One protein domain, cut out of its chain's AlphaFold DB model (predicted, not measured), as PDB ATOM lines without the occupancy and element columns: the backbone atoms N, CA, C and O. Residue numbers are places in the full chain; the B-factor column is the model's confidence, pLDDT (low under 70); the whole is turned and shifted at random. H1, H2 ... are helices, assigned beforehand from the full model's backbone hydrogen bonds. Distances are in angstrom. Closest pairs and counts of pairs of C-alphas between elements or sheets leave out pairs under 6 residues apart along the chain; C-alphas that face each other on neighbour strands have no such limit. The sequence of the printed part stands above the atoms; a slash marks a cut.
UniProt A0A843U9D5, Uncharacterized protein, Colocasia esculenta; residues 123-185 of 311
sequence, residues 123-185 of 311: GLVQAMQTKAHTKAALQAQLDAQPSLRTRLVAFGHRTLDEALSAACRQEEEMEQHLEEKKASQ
ATOM      1  N   GLY A 123      22.320  84.126  41.226       86.62
ATOM      2  CA  GLY A 123      21.440  84.567  40.142       86.62
ATOM      3  C   GLY A 123      21.644  83.774  38.848       86.62
ATOM      4  O   GLY A 123      20.668  83.358  38.222       86.62
ATOM      5  N   LEU A 124      22.894  83.479  38.477       85.06
ATOM      6  CA  LEU A 124      23.198  82.646  37.305       85.06
ATOM      7  C   LEU A 124      22.695  81.210  37.471       85.06
ATOM      8  O   LEU A 124      22.069  80.661  36.564       85.06
ATOM      9  N   VAL A 125      22.907  80.613  38.643       85.25
ATOM     10  CA  VAL A 125      22.436  79.254  38.938       85.25
ATOM     11  C   VAL A 125      20.906  79.187  38.922       85.25
ATOM     12  O   VAL A 125      20.345  78.277  38.311       85.25
ATOM     13  N   GLN A 126      20.211  80.169  39.503       82.69
ATOM     14  CA  GLN A 126      18.749  80.260  39.437       82.69
ATOM     15  C   GLN A 126      18.246  80.467  37.999       82.69
ATOM     16  O   GLN A 126      17.268  79.837  37.589       82.69
ATOM     17  N   ALA A 127      18.928  81.276  37.186       76.38
ATOM     18  CA  ALA A 127      18.589  81.453  35.774       76.38
ATOM     19  C   ALA A 127      18.768  80.152  34.963       76.38
ATOM     20  O   ALA A 127      17.961  79.841  34.087       76.38
ATOM     21  N   MET A 128      19.788  79.348  35.267       75.44
ATOM     22  CA  MET A 128      19.967  78.032  34.644       75.44
ATOM     23  C   MET A 128      18.912  77.022  35.109       75.44
ATOM     24  O   MET A 128      18.344  76.302  34.289       75.44
ATOM     25  N   GLN A 129      18.603  76.994  36.407       81.62
ATOM     26  CA  GLN A 129      17.581  76.108  36.968       81.62
ATOM     27  C   GLN A 129      16.193  76.433  36.410       81.62
ATOM     28  O   GLN A 129      15.478  75.530  35.986       81.62
ATOM     29  N   THR A 130      15.826  77.711  36.316       76.44
ATOM     30  CA  THR A 130      14.540  78.127  35.729       76.44
ATOM     31  C   THR A 130      14.405  77.690  34.269       76.44
ATOM     32  O   THR A 130      13.368  77.138  33.914       76.44
ATOM     33  N   LYS A 131      15.456  77.815  33.445       74.25
ATOM     34  CA  LYS A 131      15.473  77.289  32.064       74.25
ATOM     35  C   LYS A 131      15.325  75.764  32.003       74.25
ATOM     36  O   LYS A 131      14.623  75.240  31.139       74.25
ATOM     37  N   ALA A 132      15.966  75.039  32.917       73.94
ATOM     38  CA  ALA A 132      15.836  73.585  32.987       73.94
ATOM     39  C   ALA A 132      14.408  73.164  33.375       73.94
ATOM     40  O   ALA A 132      13.836  72.263  32.760       73.94
ATOM     41  N   HIS A 133      13.801  73.857  34.341       77.69
ATOM     42  CA  HIS A 133      12.432  73.592  34.776       77.69
ATOM     43  C   HIS A 133      11.395  73.927  33.697       77.69
ATOM     44  O   HIS A 133      10.460  73.150  33.509       77.69
ATOM     45  N   THR A 134      11.561  75.019  32.943       76.75
ATOM     46  CA  THR A 134      10.643  75.360  31.840       76.75
ATOM     47  C   THR A 134      10.734  74.359  30.694       76.75
ATOM     48  O   THR A 134       9.697  73.920  30.196       76.75
ATOM     49  N   LYS A 135      11.945  73.917  30.324       81.06
ATOM     50  CA  LYS A 135      12.129  72.848  29.328       81.06
ATOM     51  C   LYS A 135      11.465  71.546  29.781       81.06
ATOM     52  O   LYS A 135      10.743  70.932  29.000       81.06
ATOM     53  N   ALA A 136      11.653  71.151  31.040       76.19
ATOM     54  CA  ALA A 136      11.033  69.949  31.594       76.19
ATOM     55  C   ALA A 136       9.495  70.041  31.638       76.19
ATOM     56  O   ALA A 136       8.817  69.064  31.327       76.19
ATOM     57  N   ALA A 137       8.934  71.208  31.965       78.62
ATOM     58  CA  ALA A 137       7.488  71.426  31.983       78.62
ATOM     59  C   ALA A 137       6.867  71.366  30.577       78.62
ATOM     60  O   ALA A 137       5.852  70.696  30.385       78.62
ATOM     61  N   LEU A 138       7.500  71.998  29.582       76.12
ATOM     62  CA  LEU A 138       7.066  71.925  28.183       76.12
ATOM     63  C   LEU A 138       7.152  70.491  27.648       76.12
ATOM     64  O   LEU A 138       6.215  70.009  27.016       76.12
ATOM     65  N   GLN A 139       8.240  69.783  27.961       78.62
ATOM     66  CA  GLN A 139       8.401  68.374  27.611       78.62
ATOM     67  C   GLN A 139       7.286  67.513  28.229       78.62
ATOM     68  O   GLN A 139       6.646  66.743  27.517       78.62
ATOM     69  N   ALA A 140       6.966  67.709  29.512       77.94
ATOM     70  CA  ALA A 140       5.886  66.990  30.187       77.94
ATOM     71  C   ALA A 140       4.497  67.279  29.584       77.94
ATOM     72  O   ALA A 140       3.677  66.370  29.459       77.94
ATOM     73  N   GLN A 141       4.224  68.520  29.161       76.06
ATOM     74  CA  GLN A 141       2.979  68.864  28.459       76.06
ATOM     75  C   GLN A 141       2.867  68.176  27.092       76.06
ATOM     76  O   GLN A 141       1.772  67.793  26.676       76.06
ATOM     77  N   LEU A 142       3.990  68.008  26.396       68.25
ATOM     78  CA  LEU A 142       4.048  67.356  25.091       68.25
ATOM     79  C   LEU A 142       3.935  65.832  25.214       68.25
ATOM     80  O   LEU A 142       3.226  65.214  24.422       68.25
ATOM     81  N   ASP A 143       4.531  65.240  26.249       69.19
ATOM     82  CA  ASP A 143       4.365  63.820  26.578       69.19
ATOM     83  C   ASP A 143       2.937  63.494  27.054       69.19
ATOM     84  O   ASP A 143       2.421  62.409  26.776       69.19
ATOM     85  N   ALA A 144       2.250  64.454  27.681       74.81
ATOM     86  CA  ALA A 144       0.832  64.354  28.030       74.81
ATOM     87  C   ALA A 144      -0.121  64.480  26.817       74.81
ATOM     88  O   ALA A 144      -1.316  64.210  26.946       74.81
ATOM     89  N   GLN A 145       0.379  64.863  25.634       74.31
ATOM     90  CA  GLN A 145      -0.391  65.012  24.391       74.31
ATOM     91  C   GLN A 145      -0.018  63.914  23.368       74.31
ATOM     92  O   GLN A 145       0.785  64.139  22.455       74.31
ATOM     93  N   PRO A 146      -0.645  62.720  23.426       69.38
ATOM     94  CA  PRO A 146      -0.334  61.599  22.525       69.38
ATOM     95  C   PRO A 146      -0.621  61.906  21.042       69.38
ATOM     96  O   PRO A 146      -0.037  61.295  20.140       69.38
ATOM     97  N   SER A 147      -1.482  62.893  20.777       74.38
ATOM     98  CA  SER A 147      -1.771  63.417  19.440       74.38
ATOM     99  C   SER A 147      -0.532  64.037  18.774       74.38
ATOM    100  O   SER A 147      -0.312  63.854  17.576       74.38
ATOM    101  N   LEU A 148       0.322  64.711  19.550       67.75
ATOM    102  CA  LEU A 148       1.539  65.357  19.062       67.75
ATOM    103  C   LEU A 148       2.630  64.330  18.773       67.75
ATOM    104  O   LEU A 148       3.276  64.401  17.729       67.75
ATOM    105  N   ARG A 149       2.758  63.303  19.618       66.19
ATOM    106  CA  ARG A 149       3.679  62.182  19.389       66.19
ATOM    107  C   ARG A 149       3.329  61.392  18.126       66.19
ATOM    108  O   ARG A 149       4.211  61.060  17.341       66.19
ATOM    109  N   THR A 150       2.037  61.169  17.883       74.06
ATOM    110  CA  THR A 150       1.548  60.515  16.656       74.06
ATOM    111  C   THR A 150       1.894  61.331  15.406       74.06
ATOM    112  O   THR A 150       2.304  60.773  14.388       74.06
ATOM    113  N   ARG A 151       1.795  62.665  15.483       71.00
ATOM    114  CA  ARG A 151       2.184  63.563  14.387       71.00
ATOM    115  C   ARG A 151       3.697  63.613  14.169       71.00
ATOM    116  O   ARG A 151       4.116  63.587  13.021       71.00
ATOM    117  N   LEU A 152       4.506  63.635  15.230       72.94
ATOM    118  CA  LEU A 152       5.975  63.599  15.139       72.94
ATOM    119  C   LEU A 152       6.470  62.369  14.374       72.94
ATOM    120  O   LEU A 152       7.263  62.494  13.443       72.94
ATOM    121  N   VAL A 153       5.917  61.199  14.705       71.69
ATOM    122  CA  VAL A 153       6.229  59.942  14.011       71.69
ATOM    123  C   VAL A 153       5.774  59.986  12.549       71.69
ATOM    124  O   VAL A 153       6.491  59.496  11.680       71.69
ATOM    125  N   ALA A 154       4.631  60.613  12.247       76.62
ATOM    126  CA  ALA A 154       4.160  60.780  10.869       76.62
ATOM    127  C   ALA A 154       5.101  61.649  10.007       76.62
ATOM    128  O   ALA A 154       5.196  61.426   8.802       76.62
ATOM    129  N   PHE A 155       5.824  62.594  10.616       79.00
ATOM    130  CA  PHE A 155       6.880  63.375   9.960       79.00
ATOM    131  C   PHE A 155       8.256  62.686   9.983       79.00
ATOM    132  O   PHE A 155       9.223  63.230   9.462       79.00
ATOM    133  N   GLY A 156       8.352  61.475  10.541       84.31
ATOM    134  CA  GLY A 156       9.585  60.688  10.583       84.31
ATOM    135  C   GLY A 156      10.590  61.132  11.646       84.31
ATOM    136  O   GLY A 156      11.689  60.582  11.691       84.31
ATOM    137  N   HIS A 157      10.229  62.078  12.514       85.62
ATOM    138  CA  HIS A 157      11.089  62.509  13.610       85.62
ATOM    139  C   HIS A 157      10.985  61.527  14.775       85.62
ATOM    140  O   HIS A 157       9.890  61.145  15.201       85.62
ATOM    141  N   ARG A 158      12.137  61.099  15.298       79.69
ATOM    142  CA  ARG A 158      12.210  60.137  16.409       79.69
ATOM    143  C   ARG A 158      12.046  60.823  17.755       79.69
ATOM    144  O   ARG A 158      11.597  60.198  18.713       79.69
ATOM    145  N   THR A 159      12.411  62.098  17.816       83.69
ATOM    146  CA  THR A 159      12.323  62.927  19.013       83.69
ATOM    147  C   THR A 159      11.682  64.270  18.691       83.69
ATOM    148  O   THR A 159      11.673  64.724  17.548       83.69
ATOM    149  N   LEU A 160      11.127  64.904  19.719       77.38
ATOM    150  CA  LEU A 160      10.602  66.259  19.613       77.38
ATOM    151  C   LEU A 160      11.714  67.265  19.280       77.38
ATOM    152  O   LEU A 160      11.497  68.152  18.466       77.38
ATOM    153  N   ASP A 161      12.891  67.102  19.883       82.12
ATOM    154  CA  ASP A 161      14.050  67.976  19.681       82.12
ATOM    155  C   ASP A 161      14.470  67.997  18.200       82.12
ATOM    156  O   ASP A 161      14.572  69.055  17.590       82.12
ATOM    157  N   GLU A 162      14.528  66.820  17.570       85.62
ATOM    158  CA  GLU A 162      14.792  66.670  16.136       85.62
ATOM    159  C   GLU A 162      13.757  67.396  15.259       85.62
ATOM    160  O   GLU A 162      14.119  68.023  14.260       85.62
ATOM    161  N   ALA A 163      12.478  67.336  15.635       84.25
ATOM    162  CA  ALA A 163      11.415  68.026  14.913       84.25
ATOM    163  C   ALA A 163      11.465  69.546  15.104       84.25
ATOM    164  O   ALA A 163      11.222  70.282  14.150       84.25
ATOM    165  N   LEU A 164      11.802  70.020  16.307       84.56
ATOM    166  CA  LEU A 164      11.985  71.442  16.587       84.56
ATOM    167  C   LEU A 164      13.177  71.995  15.805       84.56
ATOM    168  O   LEU A 164      13.024  72.982  15.093       84.56
ATOM    169  N   SER A 165      14.330  71.321  15.830       86.12
ATOM    170  CA  SER A 165      15.489  71.734  15.030       86.12
ATOM    171  C   SER A 165      15.200  71.711  13.526       86.12
ATOM    172  O   SER A 165      15.697  72.562  12.792       86.12
ATOM    173  N   ALA A 166      14.411  70.748  13.040       83.31
ATOM    174  CA  ALA A 166      13.991  70.712  11.641       83.31
ATOM    175  C   ALA A 166      13.050  71.876  11.287       83.31
ATOM    176  O   ALA A 166      13.227  72.487  10.236       83.31
ATOM    177  N   ALA A 167      12.103  72.212  12.167       82.88
ATOM    178  CA  ALA A 167      11.213  73.355  11.988       82.88
ATOM    179  C   ALA A 167      11.988  74.681  11.958       82.88
ATOM    180  O   ALA A 167      11.785  75.463  11.034       82.88
ATOM    181  N   CYS A 168      12.935  74.889  12.878       85.19
ATOM    182  CA  CYS A 168      13.778  76.088  12.894       85.19
ATOM    183  C   CYS A 168      14.580  76.252  11.594       85.19
ATOM    184  O   CYS A 168      14.580  77.327  11.002       85.19
ATOM    185  N   ARG A 169      15.201  75.174  11.092       87.00
ATOM    186  CA  ARG A 169      15.910  75.208   9.798       87.00
ATOM    187  C   ARG A 169      14.982  75.558   8.636       87.00
ATOM    188  O   ARG A 169      15.365  76.287   7.731       87.00
ATOM    189  N   GLN A 170      13.753  75.051   8.658       85.88
ATOM    190  CA  GLN A 170      12.782  75.313   7.602       85.88
ATOM    191  C   GLN A 170      12.252  76.756   7.623       85.88
ATOM    192  O   GLN A 170      11.952  77.313   6.564       85.88
ATOM    193  N   GLU A 171      12.133  77.365   8.803       85.31
ATOM    194  CA  GLU A 171      11.814  78.789   8.945       85.31
ATOM    195  C   GLU A 171      12.921  79.662   8.343       85.31
ATOM    196  O   GLU A 171      12.625  80.558   7.551       85.31
ATOM    197  N   GLU A 172      14.182  79.327   8.613       91.19
ATOM    198  CA  GLU A 172      15.343  80.027   8.059       91.19
ATOM    199  C   GLU A 172      15.438  79.885   6.528       91.19
ATOM    200  O   GLU A 172      15.582  80.876   5.813       91.19
ATOM    201  N   GLU A 173      15.272  78.673   5.985       87.56
ATOM    202  CA  GLU A 173      15.250  78.440   4.531       87.56
ATOM    203  C   GLU A 173      14.126  79.225   3.832       87.56
ATOM    204  O   GLU A 173      14.293  79.758   2.727       87.56
ATOM    205  N   MET A 174      12.955  79.304   4.468       89.56
ATOM    206  CA  MET A 174      11.826  80.078   3.963       89.56
ATOM    207  C   MET A 174      12.138  81.577   3.949       89.56
ATOM    208  O   MET A 174      11.806  82.248   2.966       89.56
ATOM    209  N   GLU A 175      12.775  82.100   4.997       94.19
ATOM    210  CA  GLU A 175      13.188  83.499   5.085       94.19
ATOM    211  C   GLU A 175      14.232  83.848   4.018       94.19
ATOM    212  O   GLU A 175      14.027  84.797   3.256       94.19
ATOM    213  N   GLN A 176      15.267  83.020   3.857       92.56
ATOM    214  CA  GLN A 176      16.289  83.194   2.820       92.56
ATOM    215  C   GLN A 176      15.674  83.251   1.417       92.56
ATOM    216  O   GLN A 176      16.000  84.119   0.608       92.56
ATOM    217  N   HIS A 177      14.717  82.373   1.121       92.38
ATOM    218  CA  HIS A 177      14.033  82.369  -0.170       92.38
ATOM    219  C   HIS A 177      13.124  83.597  -0.374       92.38
ATOM    220  O   HIS A 177      12.952  84.076  -1.504       92.38
ATOM    221  N   LEU A 178      12.521  84.133   0.691       92.25
ATOM    222  CA  LEU A 178      11.787  85.399   0.624       92.25
ATOM    223  C   LEU A 178      12.737  86.573   0.375       92.25
ATOM    224  O   LEU A 178      12.410  87.462  -0.415       92.25
ATOM    225  N   GLU A 179      13.909  86.569   0.998       92.06
ATOM    226  CA  GLU A 179      14.930  87.589   0.800       92.06
ATOM    227  C   GLU A 179      15.533  87.532  -0.608       92.06
ATOM    228  O   GLU A 179      15.615  88.564  -1.270       92.06
ATOM    229  N   GLU A 180      15.814  86.343  -1.148       92.00
ATOM    230  CA  GLU A 180      16.269  86.155  -2.532       92.00
ATOM    231  C   GLU A 180      15.243  86.696  -3.541       92.00
ATOM    232  O   GLU A 180      15.598  87.362  -4.521       92.00
ATOM    233  N   LYS A 181      13.947  86.471  -3.289       92.56
ATOM    234  CA  LYS A 181      12.871  87.046  -4.107       92.56
ATOM    235  C   LYS A 181      12.833  88.564  -4.014       92.56
ATOM    236  O   LYS A 181      12.704  89.219  -5.049       92.56
ATOM    237  N   LYS A 182      12.965  89.129  -2.812       93.56
ATOM    238  CA  LYS A 182      13.028  90.583  -2.601       93.56
ATOM    239  C   LYS A 182      14.266  91.184  -3.282       93.56
ATOM    240  O   LYS A 182      14.154  92.213  -3.942       93.56
ATOM    241  N   ALA A 183      15.420  90.527  -3.199       89.12
ATOM    242  CA  ALA A 183      16.663  90.942  -3.845       89.12
ATOM    243  C   ALA A 183      16.574  90.855  -5.378       89.12
ATOM    244  O   ALA A 183      17.006  91.768  -6.081       89.12
ATOM    245  N   SER A 184      15.942  89.806  -5.908       84.75
ATOM    246  CA  SER A 184      15.714  89.631  -7.347       84.75
ATOM    247  C   SER A 184      14.713  90.636  -7.920       84.75
ATOM    248  O   SER A 184      14.844  91.021  -9.079       84.75
ATOM    249  N   GLN A 185      13.739  91.087  -7.123       78.31
ATOM    250  CA  GLN A 185      12.795  92.143  -7.508       78.31
ATOM    251  C   GLN A 185      13.412  93.546  -7.455       78.31
ATOM    252  O   GLN A 185      13.038  94.401  -8.250       78.31
TER     253      GLN A 185
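Overview. This is residues 123 to 185 of the 311 residues of an uncharacterized protein of Colocasia esculenta (UniProt A0A843U9D5). Two long helices, H1 and H3, form the arms of an open, flat L, and the short helix H2 sits at the corner between them. Most of each arm sticks out: residues 123 to 138 of H1 and 167 to 185 of H3 stand free. The printed part has 63 residues, 56 of them in three named helices, H1, H2 and H3 in that order along the chain, with no named strand; the class is all helix. The whole is extended, with a radius of gyration of the C-alphas of 16.9 A and spans of 47 by 38 by 14 A.

Arrangement. H1, residues 123 to 143, and H2, residues 146 to 154, only just touch, with 3 pairs of C-alphas within 8 A, and only at the corner by their link. H1 touches with residues 142 to 143 alone; the closest C-alphas are those of Leu 142 and Leu 148, 6.8 A apart. Their lines are about perpendicular, at 84 degrees. H3, residues 160 to 185, is close to H2 but not clearly touching; the closest C-alphas, of Leu 152 and Leu 160, are 7.0 A apart. H2 and H3 run the same way at a steep tilt of 60 degrees. H1 and H3 are apart. In H1, H2 and H3 every O i to N i+4 pair is within hydrogen-bond range.

Along the chain. H1 begins at C-alpha 123 (21.440, 84.567, 40.142) and is 30.1 A long. H2 is 12.5 A long. H3, 37.6 A long, ends at C-alpha 185 (12.795, 92.143, -7.508).

Size, cuts and confidence. The two C-alphas farthest apart, of Val 125 and Gln 185, are 49.2 A apart. The printed part has no cut, and both links are tight. pLDDT is under 70 at residues 142 to 143, 146 and 148 to 149.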